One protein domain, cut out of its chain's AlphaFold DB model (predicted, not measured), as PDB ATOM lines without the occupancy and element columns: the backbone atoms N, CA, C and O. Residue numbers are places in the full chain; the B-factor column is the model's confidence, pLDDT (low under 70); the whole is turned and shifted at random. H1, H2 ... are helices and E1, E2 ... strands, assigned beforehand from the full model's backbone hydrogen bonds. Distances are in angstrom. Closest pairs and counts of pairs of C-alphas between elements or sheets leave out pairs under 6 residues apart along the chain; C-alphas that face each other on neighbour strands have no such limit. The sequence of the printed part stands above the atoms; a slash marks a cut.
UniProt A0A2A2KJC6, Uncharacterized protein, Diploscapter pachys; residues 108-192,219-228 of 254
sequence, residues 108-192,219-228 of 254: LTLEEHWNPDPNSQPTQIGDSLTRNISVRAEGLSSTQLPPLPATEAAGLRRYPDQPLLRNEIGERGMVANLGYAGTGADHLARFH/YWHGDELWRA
ATOM      1  N   LEU A 108     -42.238 -23.072  -1.875       87.50
ATOM      2  CA  LEU A 108     -41.940 -22.762  -3.257       87.50
ATOM      3  C   LEU A 108     -42.352 -23.959  -4.108       87.50
ATOM      4  O   LEU A 108     -41.878 -25.073  -3.874       87.50
ATOM      5  N   THR A 109     -43.227 -23.702  -5.071       88.88
ATOM      6  CA  THR A 109     -43.764 -24.696  -5.999       88.88
ATOM      7  C   THR A 109     -43.487 -24.230  -7.417       88.88
ATOM      8  O   THR A 109     -43.731 -23.067  -7.746       88.88
ATOM      9  N   LEU A 110     -42.985 -25.138  -8.246       87.38
ATOM     10  CA  LEU A 110     -42.895 -24.973  -9.691       87.38
ATOM     11  C   LEU A 110     -43.790 -26.007 -10.341       87.38
ATOM     12  O   LEU A 110     -43.673 -27.195 -10.045       87.38
ATOM     13  N   GLU A 111     -44.621 -25.532 -11.250       86.56
ATOM     14  CA  GLU A 111     -45.444 -26.360 -12.109       86.56
ATOM     15  C   GLU A 111     -45.077 -26.083 -13.561       86.56
ATOM     16  O   GLU A 111     -44.756 -24.959 -13.959       86.56
ATOM     17  N   GLU A 112     -45.127 -27.140 -14.357       85.88
ATOM     18  CA  GLU A 112     -44.870 -27.101 -15.783       85.88
ATOM     19  C   GLU A 112     -45.958 -27.884 -16.508       85.88
ATOM     20  O   GLU A 112     -46.330 -28.982 -16.093       85.88
ATOM     21  N   HIS A 113     -46.429 -27.325 -17.617       83.50
ATOM     22  CA  HIS A 113     -47.390 -27.972 -18.490       83.50
ATOM     23  C   HIS A 113     -47.043 -27.729 -19.959       83.50
ATOM     24  O   HIS A 113     -46.711 -26.609 -20.350       83.50
ATOM     25  N   TRP A 114     -47.174 -28.770 -20.775       85.25
ATOM     26  CA  TRP A 114     -46.981 -28.713 -22.221       85.25
ATOM     27  C   TRP A 114     -48.297 -28.944 -22.949       85.25
ATOM     28  O   TRP A 114     -49.076 -29.812 -22.565       85.25
ATOM     29  N   ASN A 115     -48.521 -28.198 -24.026       83.50
ATOM     30  CA  ASN A 115     -49.661 -28.403 -24.904       83.50
ATOM     31  C   ASN A 115     -49.260 -28.317 -26.393       83.50
ATOM     32  O   ASN A 115     -48.850 -27.235 -26.828       83.50
ATOM     33  N   PRO A 116     -49.421 -29.398 -27.180       84.12
ATOM     34  CA  PRO A 116     -49.720 -30.762 -26.722       84.12
ATOM     35  C   PRO A 116     -48.607 -31.327 -25.817       84.12
ATOM     36  O   PRO A 116     -47.466 -30.875 -25.881       84.12
ATOM     37  N   ASP A 117     -48.937 -32.293 -24.949       82.31
ATOM     38  CA  ASP A 117     -47.955 -32.921 -24.051       82.31
ATOM     39  C   ASP A 117     -47.111 -33.961 -24.819       82.31
ATOM     40  O   ASP A 117     -47.662 -34.996 -25.225       82.31
ATOM     41  N   PRO A 118     -45.790 -33.743 -24.983       77.94
ATOM     42  CA  PRO A 118     -44.911 -34.647 -25.727       77.94
ATOM     43  C   PRO A 118     -44.745 -36.027 -25.069       77.94
ATOM     44  O   PRO A 118     -44.299 -36.964 -25.728       77.94
ATOM     45  N   ASN A 119     -45.104 -36.189 -23.789       79.44
ATOM     46  CA  ASN A 119     -45.101 -37.500 -23.129       79.44
ATOM     47  C   ASN A 119     -46.341 -38.330 -23.472       79.44
ATOM     48  O   ASN A 119     -46.330 -39.552 -23.326       79.44
ATOM     49  N   SER A 120     -47.419 -37.670 -23.897       80.19
ATOM     50  CA  SER A 120     -48.673 -38.333 -24.252       80.19
ATOM     51  C   SER A 120     -48.708 -38.765 -25.718       80.19
ATOM     52  O   SER A 120     -49.315 -39.786 -26.044       80.19
ATOM     53  N   GLN A 121     -48.064 -38.000 -26.605       75.81
ATOM     54  CA  GLN A 121     -48.069 -38.229 -28.048       75.81
ATOM     55  C   GLN A 121     -46.713 -37.849 -28.661       75.81
ATOM     56  O   GLN A 121     -46.151 -36.819 -28.287       75.81
ATOM     57  N   PRO A 122     -46.191 -38.635 -29.625       77.00
ATOM     58  CA  PRO A 122     -44.988 -38.263 -30.358       77.00
ATOM     59  C   PRO A 122     -45.198 -36.950 -31.113       77.00
ATOM     60  O   PRO A 122     -46.129 -36.837 -31.911       77.00
ATOM     61  N   THR A 123     -44.312 -35.988 -30.892       74.38
ATOM     62  CA  THR A 123     -44.293 -34.719 -31.618       74.38
ATOM     63  C   THR A 123     -43.650 -34.896 -32.993       74.38
ATOM     64  O   THR A 123     -42.686 -35.648 -33.161       74.38
ATOM     65  N   GLN A 124     -44.211 -34.232 -34.000       76.50
ATOM     66  CA  GLN A 124     -43.753 -34.257 -35.385       76.50
ATOM     67  C   GLN A 124     -43.093 -32.933 -35.777       76.50
ATOM     68  O   GLN A 124     -43.273 -31.889 -35.152       76.50
ATOM     69  N   ILE A 125     -42.314 -32.976 -36.857       72.62
ATOM     70  CA  ILE A 125     -41.671 -31.783 -37.411       72.62
ATOM     71  C   ILE A 125     -42.753 -30.815 -37.891       72.62
ATOM     72  O   ILE A 125     -43.639 -31.199 -38.654       72.62
ATOM     73  N   GLY A 126     -42.632 -29.550 -37.495       73.88
ATOM     74  CA  GLY A 126     -43.631 -28.524 -37.782       73.88
ATOM     75  C   GLY A 126     -44.722 -28.406 -36.719       73.88
ATOM     76  O   GLY A 126     -45.490 -27.444 -36.775       73.88
ATOM     77  N   ASP A 127     -44.757 -29.302 -35.727       77.38
ATOM     78  CA  ASP A 127     -45.634 -29.133 -34.576       77.38
ATOM     79  C   ASP A 127     -45.196 -27.929 -33.741       77.38
ATOM     80  O   ASP A 127     -44.009 -27.608 -33.591       77.38
ATOM     81  N   SER A 128     -46.198 -27.264 -33.178       80.75
ATOM     82  CA  SER A 128     -46.022 -26.168 -32.240       80.75
ATOM     83  C   SER A 128     -46.385 -26.649 -30.844       80.75
ATOM     84  O   SER A 128     -47.484 -27.152 -30.625       80.75
ATOM     85  N   LEU A 129     -45.480 -26.439 -29.893       81.81
ATOM     86  CA  LEU A 129     -45.651 -26.797 -28.490       81.81
ATOM     87  C   LEU A 129     -45.709 -25.533 -27.645       81.81
ATOM     88  O   LEU A 129     -44.835 -24.676 -27.743       81.81
ATOM     89  N   THR A 130     -46.709 -25.429 -26.781       82.88
ATOM     90  CA  THR A 130     -46.794 -24.358 -25.787       82.88
ATOM     91  C   THR A 130     -46.350 -24.897 -24.437       82.88
ATOM     92  O   THR A 130     -46.955 -25.836 -23.926       82.88
ATOM     93  N   ARG A 131     -45.310 -24.299 -23.851       83.81
ATOM     94  CA  ARG A 131     -44.854 -24.575 -22.486       83.81
ATOM     95  C   ARG A 131     -45.354 -23.483 -21.556       83.81
ATOM     96  O   ARG A 131     -44.965 -22.324 -21.699       83.81
ATOM     97  N   ASN A 132     -46.139 -23.875 -20.567       85.44
ATOM     98  CA  ASN A 132     -46.548 -23.020 -19.469       85.44
ATOM     99  C   ASN A 132     -45.753 -23.402 -18.224       85.44
ATOM    100  O   ASN A 132     -45.703 -24.571 -17.854       85.44
ATOM    101  N   ILE A 133     -45.130 -22.415 -17.593       86.50
ATOM    102  CA  ILE A 133     -44.377 -22.588 -16.354       86.50
ATOM    103  C   ILE A 133     -44.930 -21.612 -15.329       86.50
ATOM    104  O   ILE A 133     -44.986 -20.412 -15.600       86.50
ATOM    105  N   SER A 134     -45.292 -22.097 -14.150       89.56
ATOM    106  CA  SER A 134     -45.739 -21.266 -13.034       89.56
ATOM    107  C   SER A 134     -44.896 -21.526 -11.797       89.56
ATOM    108  O   SER A 134     -44.631 -22.663 -11.423       89.56
ATOM    109  N   VAL A 135     -44.487 -20.448 -11.135       90.00
ATOM    110  CA  VAL A 135     -43.850 -20.469  -9.820       90.00
ATOM    111  C   VAL A 135     -44.795 -19.830  -8.826       90.00
ATOM    112  O   VAL A 135     -45.246 -18.703  -9.036       90.00
ATOM    113  N   ARG A 136     -45.037 -20.521  -7.716       93.25
ATOM    114  CA  ARG A 136     -45.767 -20.008  -6.560       93.25
ATOM    115  C   ARG A 136     -44.843 -19.972  -5.352       93.25
ATOM    116  O   ARG A 136     -44.252 -20.990  -5.008       93.25
ATOM    117  N   ALA A 137     -44.735 -18.819  -4.698       92.56
ATOM    118  CA  ALA A 137     -43.912 -18.651  -3.505       92.56
ATOM    119  C   ALA A 137     -44.692 -18.006  -2.359       92.56
ATOM    120  O   ALA A 137     -45.210 -16.893  -2.480       92.56
ATOM    121  N   GLU A 138     -44.737 -18.681  -1.215       92.06
ATOM    122  CA  GLU A 138     -45.384 -18.154  -0.014       92.06
ATOM    123  C   GLU A 138     -44.425 -17.306   0.822       92.06
ATOM    124  O   GLU A 138     -43.317 -17.728   1.155       92.06
ATOM    125  N   GLY A 139     -44.888 -16.127   1.245       89.00
ATOM    126  CA  GLY A 139     -44.114 -15.206   2.077       89.00
ATOM    127  C   GLY A 139     -43.224 -14.240   1.295       89.00
ATOM    128  O   GLY A 139     -42.421 -13.554   1.919       89.00
ATOM    129  N   LEU A 140     -43.381 -14.161  -0.029       90.50
ATOM    130  CA  LEU A 140     -42.682 -13.217  -0.903       90.50
ATOM    131  C   LEU A 140     -43.676 -12.388  -1.720       90.50
ATOM    132  O   LEU A 140     -44.808 -12.804  -1.965       90.50
ATOM    133  N   SER A 141     -43.216 -11.226  -2.178       92.88
ATOM    134  CA  SER A 141     -43.831 -10.476  -3.271       92.88
ATOM    135  C   SER A 141     -43.361 -11.019  -4.620       92.88
ATOM    136  O   SER A 141     -42.205 -11.405  -4.770       92.88
ATOM    137  N   SER A 142     -44.219 -10.971  -5.637       93.06
ATOM    138  CA  SER A 142     -43.902 -11.358  -7.017       93.06
ATOM    139  C   SER A 142     -42.701 -10.613  -7.591       93.06
ATOM    140  O   SER A 142     -41.938 -11.178  -8.361       93.06
ATOM    141  N   THR A 143     -42.465  -9.382  -7.140       91.44
ATOM    142  CA  THR A 143     -41.283  -8.582  -7.511       91.44
ATOM    143  C   THR A 143     -39.960  -9.116  -6.957       91.44
ATOM    144  O   THR A 143     -38.903  -8.711  -7.426       91.44
ATOM    145  N   GLN A 144     -40.007 -10.009  -5.966       89.56
ATOM    146  CA  GLN A 144     -38.831 -10.683  -5.413       89.56
ATOM    147  C   GLN A 144     -38.541 -12.010  -6.120       89.56
ATOM    148  O   GLN A 144     -37.502 -12.612  -5.854       89.56
ATOM    149  N   LEU A 145     -39.442 -12.489  -6.988       89.94
ATOM    150  CA  LEU A 145     -39.196 -13.705  -7.750       89.94
ATOM    151  C   LEU A 145     -38.209 -13.404  -8.883       89.94
ATOM    152  O   LEU A 145     -38.489 -12.533  -9.710       89.94
ATOM    153  N   PRO A 146     -37.059 -14.098  -8.937       87.81
ATOM    154  CA  PRO A 146     -36.128 -13.952 -10.036       87.81
ATOM    155  C   PRO A 146     -36.777 -14.463 -11.322       87.81
ATOM    156  O   PRO A 146     -37.612 -15.374 -11.278       87.81
ATOM    157  N   PRO A 147     -36.374 -13.925 -12.481       84.81
ATOM    158  CA  PRO A 147     -36.786 -14.510 -13.736       84.81
ATOM    159  C   PRO A 147     -36.266 -15.947 -13.840       84.81
ATOM    160  O   PRO A 147     -35.143 -16.245 -13.426       84.81
ATOM    161  N   LEU A 148     -37.076 -16.838 -14.407       80.19
ATOM    162  CA  LEU A 148     -36.626 -18.196 -14.685       80.19
ATOM    163  C   LEU A 148     -35.616 -18.185 -15.838       80.19
ATOM    164  O   LEU A 148     -35.814 -17.448 -16.812       80.19
ATOM    165  N   PRO A 149     -34.544 -18.994 -15.762       72.75
ATOM    166  CA  PRO A 149     -33.610 -19.102 -16.868       72.75
ATOM    167  C   PRO A 149     -34.317 -19.674 -18.097       72.75
ATOM    168  O   PRO A 149     -35.206 -20.525 -17.997       72.75
ATOM    169  N   ALA A 150     -33.901 -19.217 -19.274       68.81
ATOM    170  CA  ALA A 150     -34.366 -19.806 -20.515       68.81
ATOM    171  C   ALA A 150     -33.872 -21.259 -20.601       68.81
ATOM    172  O   ALA A 150     -32.687 -21.533 -20.448       68.81
ATOM    173  N   THR A 151     -34.784 -22.199 -20.845       64.38
ATOM    174  CA  THR A 151     -34.407 -23.583 -21.157       64.38
ATOM    175  C   THR A 151     -34.066 -23.660 -22.644       64.38
ATOM    176  O   THR A 151     -34.946 -23.511 -23.494       64.38
ATOM    177  N   GLU A 152     -32.806 -23.870 -22.990       64.12
ATOM    178  CA  GLU A 152     -32.433 -24.116 -24.382       64.12
ATOM    179  C   GLU A 152     -32.691 -25.581 -24.736       64.12
ATOM    180  O   GLU A 152     -32.376 -26.488 -23.968       64.12
ATOM    181  N   ALA A 153     -33.306 -25.810 -25.892       64.88
ATOM    182  CA  ALA A 153     -33.502 -27.137 -26.454       64.88
ATOM    183  C   ALA A 153     -33.020 -27.094 -27.902       64.88
ATOM    184  O   ALA A 153     -33.547 -26.328 -28.715       64.88
ATOM    185  N   ALA A 154     -31.987 -27.879 -28.208       63.53
ATOM    186  CA  ALA A 154     -31.413 -27.943 -29.545       63.53
ATOM    187  C   ALA A 154     -32.501 -28.317 -30.562       63.53
ATOM    188  O   ALA A 154     -33.217 -29.287 -30.347       63.53
ATOM    189  N   GLY A 155     -32.630 -27.545 -31.646       66.38
ATOM    190  CA  GLY A 155     -33.622 -27.778 -32.708       66.38
ATOM    191  C   GLY A 155     -34.961 -27.044 -32.546       66.38
ATOM    192  O   GLY A 155     -35.708 -26.953 -33.519       66.38
ATOM    193  N   LEU A 156     -35.242 -26.438 -31.382       66.62
ATOM    194  CA  LEU A 156     -36.486 -25.696 -31.139       66.62
ATOM    195  C   LEU A 156     -36.278 -24.184 -31.254       66.62
ATOM    196  O   LEU A 156     -35.480 -23.588 -30.527       66.62
ATOM    197  N   ARG A 157     -37.062 -23.524 -32.115       71.69
ATOM    198  CA  ARG A 157     -37.194 -22.060 -32.061       71.69
ATOM    199  C   ARG A 157     -38.164 -21.700 -30.953       71.69
ATOM    200  O   ARG A 157     -39.292 -22.180 -30.957       71.69
ATOM    201  N   ARG A 158     -37.733 -20.841 -30.032       72.19
ATOM    202  CA  ARG A 158     -38.522 -20.405 -28.876       72.19
ATOM    203  C   ARG A 158     -39.010 -18.974 -29.061       72.19
ATOM    204  O   ARG A 158     -38.218 -18.087 -29.370       72.19
ATOM    205  N   TYR A 159     -40.280 -18.755 -28.745       75.56
ATOM    206  CA  TYR A 159     -40.889 -17.436 -28.630       75.56
ATOM    207  C   TYR A 159     -41.468 -17.305 -27.215       75.56
ATOM    208  O   TYR A 159     -42.573 -17.786 -26.962       75.56
ATOM    209  N   PRO A 160     -40.688 -16.783 -26.249       72.81
ATOM    210  CA  PRO A 160     -41.168 -16.619 -24.887       72.81
ATOM    211  C   PRO A 160     -42.085 -15.398 -24.789       72.81
ATOM    212  O   PRO A 160     -41.761 -14.332 -25.319       72.81
ATOM    213  N   ASP A 161     -43.177 -15.536 -24.045       76.50
ATOM    214  CA  ASP A 161     -44.010 -14.401 -23.672       76.50
ATOM    215  C   ASP A 161     -43.416 -13.660 -22.470       76.50
ATOM    216  O   ASP A 161     -42.544 -14.154 -21.744       76.50
ATOM    217  N   GLN A 162     -43.910 -12.442 -22.244       82.44
ATOM    218  CA  GLN A 162     -43.559 -11.682 -21.051       82.44
ATOM    219  C   GLN A 162     -44.076 -12.391 -19.791       82.44
ATOM    220  O   GLN A 162     -45.214 -12.870 -19.781       82.44
ATOM    221  N   PRO A 163     -43.282 -12.422 -18.706       87.44
ATOM    222  CA  PRO A 163     -43.726 -13.021 -17.460       87.44
ATOM    223  C   PRO A 163     -44.929 -12.284 -16.875       87.44
ATOM    224  O   PRO A 163     -44.947 -11.055 -16.783       87.44
ATOM    225  N   LEU A 164     -45.904 -13.047 -16.388       92.12
ATOM    226  CA  LEU A 164     -47.040 -12.526 -15.646       92.12
ATOM    227  C   LEU A 164     -46.772 -12.628 -14.143       92.12
ATOM    228  O   LEU A 164     -46.726 -13.720 -13.581       92.12
ATOM    229  N   LEU A 165     -46.641 -11.478 -13.485       92.75
ATOM    230  CA  LEU A 165     -46.459 -11.378 -12.038       92.75
ATOM    231  C   LEU A 165     -47.791 -11.080 -11.347       92.75
ATOM    232  O   LEU A 165     -48.486 -10.131 -11.708       92.75
ATOM    233  N   ARG A 166     -48.135 -11.846 -10.309       95.31
ATOM    234  CA  ARG A 166     -49.334 -11.615  -9.487       95.31
ATOM    235  C   ARG A 166     -49.039 -11.789  -8.004       95.31
ATOM    236  O   ARG A 166     -48.238 -12.633  -7.626       95.31
ATOM    237  N   ASN A 167     -49.723 -11.001  -7.178       94.88
ATOM    238  CA  ASN A 167     -49.708 -11.135  -5.725       94.88
ATOM    239  C   ASN A 167     -51.108 -11.478  -5.227       94.88
ATOM    240  O   ASN A 167     -52.086 -10.860  -5.642       94.88
ATOM    241  N   GLU A 168     -51.178 -12.419  -4.296       95.38
ATOM    242  CA  GLU A 168     -52.381 -12.791  -3.562       95.38
ATOM    243  C   GLU A 168     -52.154 -12.553  -2.068       95.38
ATOM    244  O   GLU A 168     -51.058 -12.766  -1.546       95.38
ATOM    245  N   ILE A 169     -53.188 -12.105  -1.359       93.00
ATOM    246  CA  ILE A 169     -53.147 -11.957   0.098       93.00
ATOM    247  C   ILE A 169     -53.804 -13.195   0.707       93.00
ATOM    248  O   ILE A 169     -55.018 -13.361   0.623       93.00
ATOM    249  N   GLY A 170     -53.004 -14.051   1.338       85.12
ATOM    250  CA  GLY A 170     -53.469 -15.208   2.100       85.12
ATOM    251  C   GLY A 170     -53.546 -14.936   3.604       85.12
ATOM    252  O   GLY A 170     -53.177 -13.866   4.100       85.12
ATOM    253  N   GLU A 171     -53.978 -15.934   4.377       84.81
ATOM    254  CA  GLU A 171     -54.008 -15.861   5.850       84.81
ATOM    255  C   GLU A 171     -52.611 -15.702   6.464       84.81
ATOM    256  O   GLU A 171     -52.424 -15.001   7.460       84.81
ATOM    257  N   ARG A 172     -51.605 -16.312   5.835       83.94
ATOM    258  CA  ARG A 172     -50.226 -16.324   6.332       83.94
ATOM    259  C   ARG A 172     -49.351 -15.193   5.797       83.94
ATOM    260  O   ARG A 172     -48.208 -15.074   6.241       83.94
ATOM    261  N   GLY A 173     -49.852 -14.363   4.888       90.75
ATOM    262  CA  GLY A 173     -49.085 -13.274   4.289       90.75
ATOM    263  C   GLY A 173     -49.353 -13.128   2.797       90.75
ATOM    264  O   GLY A 173     -50.424 -13.489   2.315       90.75
ATOM    265  N   MET A 174     -48.366 -12.600   2.081       91.62
ATOM    266  CA  MET A 174     -48.394 -12.507   0.625       91.62
ATOM    267  C   MET A 174     -48.027 -13.849  -0.011       91.62
ATOM    268  O   MET A 174     -47.166 -14.569   0.505       91.62
ATOM    269  N   VAL A 175     -48.669 -14.165  -1.129       95.19
ATOM    270  CA  VAL A 175     -48.279 -15.255  -2.018       95.19
ATOM    271  C   VAL A 175     -47.986 -14.680  -3.394       95.19
ATOM    272  O   VAL A 175     -48.822 -14.001  -3.991       95.19
ATOM    273  N   ALA A 176     -46.776 -14.932  -3.870       93.38
ATOM    274  CA  ALA A 176     -46.303 -14.511  -5.170       93.38
ATOM    275  C   ALA A 176     -46.575 -15.599  -6.206       93.38
ATOM    276  O   ALA A 176     -46.293 -16.768  -5.956       93.38
ATOM    277  N   ASN A 177     -47.048 -15.198  -7.382       94.62
ATOM    278  CA  ASN A 177     -47.121 -16.055  -8.557       94.62
ATOM    279  C   ASN A 177     -46.352 -15.404  -9.718       94.62
ATOM    280  O   ASN A 177     -46.525 -14.210  -9.989       94.62
ATOM    281  N   LEU A 178     -45.529 -16.192 -10.402       90.12
ATOM    282  CA  LEU A 178     -44.808 -15.835 -11.624       90.12
ATOM    283  C   LEU A 178     -45.147 -16.872 -12.696       90.12
ATOM    284  O   LEU A 178     -44.876 -18.051 -12.504       90.12
ATOM    285  N   GLY A 179     -45.743 -16.442 -13.804       87.62
ATOM    286  CA  GLY A 179     -46.095 -17.311 -14.926       87.62
ATOM    287  C   GLY A 179     -45.333 -16.955 -16.197       87.62
ATOM    288  O   GLY A 179     -45.217 -15.778 -16.527       87.62
ATOM    289  N   TYR A 180     -44.878 -17.964 -16.929       82.06
ATOM    290  CA  TYR A 180     -44.380 -17.861 -18.297       82.06
ATOM    291  C   TYR A 180     -45.244 -18.732 -19.197       82.06
ATOM    292  O   TYR A 180     -45.487 -19.893 -18.876       82.06
ATOM    293  N   ALA A 181     -45.649 -18.189 -20.336       75.94
ATOM    294  CA  ALA A 181     -46.093 -18.974 -21.475       75.94
ATOM    295  C   ALA A 181     -45.049 -18.810 -22.582       75.94
ATOM    296  O   ALA A 181     -44.399 -17.768 -22.695       75.94
ATOM    297  N   GLY A 182     -44.799 -19.858 -23.351       66.88
ATOM    298  CA  GLY A 182     -43.892 -19.771 -24.483       66.88
ATOM    299  C   GLY A 182     -44.233 -20.814 -25.522       66.88
ATOM    300  O   GLY A 182     -44.399 -21.988 -25.194       66.88
ATOM    301  N   THR A 183     -44.297 -20.381 -26.772       58.53
ATOM    302  CA  THR A 183     -44.573 -21.259 -27.906       58.53
ATOM    303  C   THR A 183     -43.263 -21.593 -28.607       58.53
ATOM    304  O   THR A 183     -42.470 -20.705 -28.934       58.53
ATOM    305  N   GLY A 184     -43.003 -22.881 -28.806       59.56
ATOM    306  CA  GLY A 184     -41.871 -23.396 -29.562       59.56
ATOM    307  C   GLY A 184     -42.326 -24.112 -30.830       59.56
ATOM    308  O   GLY A 184     -43.329 -24.818 -30.797       59.56
ATOM    309  N   ALA A 185     -41.592 -23.947 -31.931       52.12
ATOM    310  CA  ALA A 185     -41.819 -24.668 -33.189       52.12
ATOM    311  C   ALA A 185     -40.547 -25.429 -33.601       52.12
ATOM    312  O   ALA A 185     -39.440 -24.887 -33.480       52.12
ATOM    313  N   ASP A 186     -40.704 -26.678 -34.050       48.84
ATOM    314  CA  ASP A 186     -39.593 -27.617 -34.278       48.84
ATOM    315  C   ASP A 186     -39.020 -27.607 -35.711       48.84
ATOM    316  O   ASP A 186     -39.754 -27.458 -36.690       48.84
ATOM    317  N   HIS A 187     -37.704 -27.849 -35.822       43.62
ATOM    318  CA  HIS A 187     -37.003 -28.240 -37.055       43.62
ATOM    319  C   HIS A 187     -36.031 -29.436 -36.896       43.62
ATOM    320  O   HIS A 187     -35.197 -29.631 -37.774       43.62
ATOM    321  N   LEU A 188     -36.184 -30.259 -35.849       38.34
ATOM    322  CA  LEU A 188     -35.579 -31.566 -35.526       38.34
ATOM    323  C   LEU A 188     -34.960 -31.529 -34.121       38.34
ATOM    324  O   LEU A 188     -33.760 -31.304 -33.959       38.34
ATOM    325  N   ALA A 189     -35.772 -31.849 -33.116       35.22
ATOM    326  CA  ALA A 189     -35.319 -32.192 -31.775       35.22
ATOM    327  C   ALA A 189     -36.002 -33.491 -31.324       35.22
ATOM    328  O   ALA A 189     -37.200 -33.518 -31.050       35.22
ATOM    329  N   ARG A 190     -35.254 -34.599 -31.226       35.62
ATOM    330  CA  ARG A 190     -35.772 -35.798 -30.549       35.62
ATOM    331  C   ARG A 190     -35.851 -35.500 -29.054       35.62
ATOM    332  O   ARG A 190     -34.819 -35.419 -28.390       35.62
ATOM    333  N   PHE A 191     -37.067 -35.338 -28.542       35.66
ATOM    334  CA  PHE A 191     -37.321 -35.230 -27.110       35.66
ATOM    335  C   PHE A 191     -36.894 -36.527 -26.413       35.66
ATOM    336  O   PHE A 191     -37.480 -37.585 -26.640       35.66
ATOM    337  N   HIS A 192     -35.897 -36.441 -25.535       31.00
ATOM    338  CA  HIS A 192     -35.806 -37.353 -24.402       31.00
ATOM    339  C   HIS A 192     -36.410 -36.610 -23.212       31.00
ATOM    340  O   HIS A 192     -35.866 -35.566 -22.838       31.00
ATOM    341  N   TYR A 219     -44.285 -31.712  -9.857       38.16
ATOM    342  CA  TYR A 219     -44.298 -30.802  -8.713       38.16
ATOM    343  C   TYR A 219     -42.943 -30.841  -8.020       38.16
ATOM    344  O   TYR A 219     -42.574 -31.854  -7.429       38.16
ATOM    345  N   TRP A 220     -42.219 -29.727  -8.052       40.38
ATOM    346  CA  TRP A 220     -40.914 -29.619  -7.398       40.38
ATOM    347  C   TRP A 220     -41.049 -28.837  -6.094       40.38
ATOM    348  O   TRP A 220     -41.550 -27.708  -6.100       40.38
ATOM    349  N   HIS A 221     -40.585 -29.416  -4.984       37.12
ATOM    350  CA  HIS A 221     -40.585 -28.762  -3.674       37.12
ATOM    351  C   HIS A 221     -39.197 -28.202  -3.347       37.12
ATOM    352  O   HIS A 221     -38.213 -28.938  -3.366       37.12
ATOM    353  N   GLY A 222     -39.128 -26.912  -2.995       43.62
ATOM    354  CA  GLY A 222     -37.998 -26.278  -2.295       43.62
ATOM    355  C   GLY A 222     -36.603 -26.546  -2.878       43.62
ATOM    356  O   GLY A 222     -36.136 -25.810  -3.744       43.62
ATOM    357  N   ASP A 223     -35.922 -27.579  -2.379       36.62
ATOM    358  CA  ASP A 223     -34.557 -27.955  -2.774       36.62
ATOM    359  C   ASP A 223     -34.494 -28.689  -4.128       36.62
ATOM    360  O   ASP A 223     -33.514 -28.553  -4.868       36.62
ATOM    361  N   GLU A 224     -35.540 -29.439  -4.489       37.88
ATOM    362  CA  GLU A 224     -35.620 -30.162  -5.766       37.88
ATOM    363  C   GLU A 224     -35.776 -29.201  -6.945       37.88
ATOM    364  O   GLU A 224     -35.228 -29.435  -8.023       37.88
ATOM    365  N   LEU A 225     -36.434 -28.063  -6.709       39.81
ATOM    366  CA  LEU A 225     -36.576 -26.990  -7.684       39.81
ATOM    367  C   LEU A 225     -35.220 -26.451  -8.146       39.81
ATOM    368  O   LEU A 225     -34.972 -26.305  -9.340       39.81
ATOM    369  N   TRP A 226     -34.333 -26.136  -7.201       41.50
ATOM    370  CA  TRP A 226     -33.037 -25.540  -7.522       41.50
ATOM    371  C   TRP A 226     -32.116 -26.520  -8.248       41.50
ATOM    372  O   TRP A 226     -31.343 -26.107  -9.113       41.50
ATOM    373  N   ARG A 227     -32.247 -27.822  -7.961       38.94
ATOM    374  CA  ARG A 227     -31.572 -28.877  -8.725       38.94
ATOM    375  C   ARG A 227     -32.160 -29.026 -10.127       38.94
ATOM    376  O   ARG A 227     -31.381 -29.114 -11.065       38.94
ATOM    377  N   ALA A 228     -33.481 -28.970 -10.297       37.28
ATOM    378  CA  ALA A 228     -34.125 -29.018 -11.614       37.28
ATOM    379  C   ALA A 228     -33.740 -27.819 -12.502       37.28
ATOM    380  O   ALA A 228     -33.470 -27.980 -13.689       37.28
TER     381      ALA A 228
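Overview. This is residues 108 to 192 and 219 to 228 of the 254 residues of an uncharacterized protein of Diploscapter pachys (UniProt A0A2A2KJC6). Look first for one long, twisted sheet of five strands: the long strand E5 has E2 and then E1 on one side of it, while E3 and E4 share its other side, each beside a different part of E5. The long link of residues 139 to 155 runs back along the length of the sheet over one of its faces, and the small helix H1 only grazes the sheet near E1. The printed part has 95 residues, with five named strands, E1 to E5, followed along the chain by one named helix, H1; each pair of neighbour strands, E1 and E2, E2 and E5, E3 and E5, E4 and E5, is antiparallel, and the class is mostly strand. The whole is only just loose, close to compact, with a radius of gyration of the C-alphas of 15.2 A, and elongated, spanning 47 by 25 by 20 A.

Arrangement. Start at E5, residues 173 to 186, which has three neighbours. On one side of it, E2, residues 128 to 138, is antiparallel at 166 degrees; look for N 133 and O 180, 2.9 A apart and within hydrogen-bond range. On the other side the pairing is staggered. E4, residues 164 to 170, is beside residues 173 to 179 and forms a hairpin with E5, antiparallel at 153 degrees, with N 166 and O 177 at 2.9 A. E3, residues 156 to 160, is beside residues 182 to 186, antiparallel at 143 degrees, with N 159 and O 183 at 2.9 A. E1, residues 108 to 115, is an edge strand on the other side of E2 from E5; E1 and E2 are a hairpin, antiparallel at 166 degrees, with N 111 and O 134 at 2.9 A. Residues 109 to 110 of E1 also pair, antiparallel, with residues 220 to 221. H1, residues 223 to 228, only grazes the sheet; its closest C-alpha to E1 is that of Leu 225, 6.9 A from that of Leu 110. In H1 every O i to N i+4 pair is within hydrogen-bond range. E1 is apart from E3 and from E4.

Along the chain. Find C-alpha 108 at (-41.940, -22.762, -3.257); from there E1 runs 23.7 A to residue 115. E2 covers 33.2 A, E3 12.0 A and E4 19.1 A. E5 begins at C-alpha 173, (-49.085, -13.274, 4.289), and runs 42.2 A to residue 186. H1 ends at C-alpha 228, (-34.125, -29.018, -11.614).

Size, cuts and confidence. The two C-alphas farthest apart are those of Glu 171 and Leu 188, 47.9 A. Residues 193 to 218 are not printed, and C-alphas 192 and 219 are 19.0 A apart across this cut. The links E1 to E2 and E2 to E3 are long; E3 to E4 and E4 to E5 are tight. The mean pLDDT of the printed part is 74.2, with residues 150 to 156, 182 to 192 and 219 to 228 under 70.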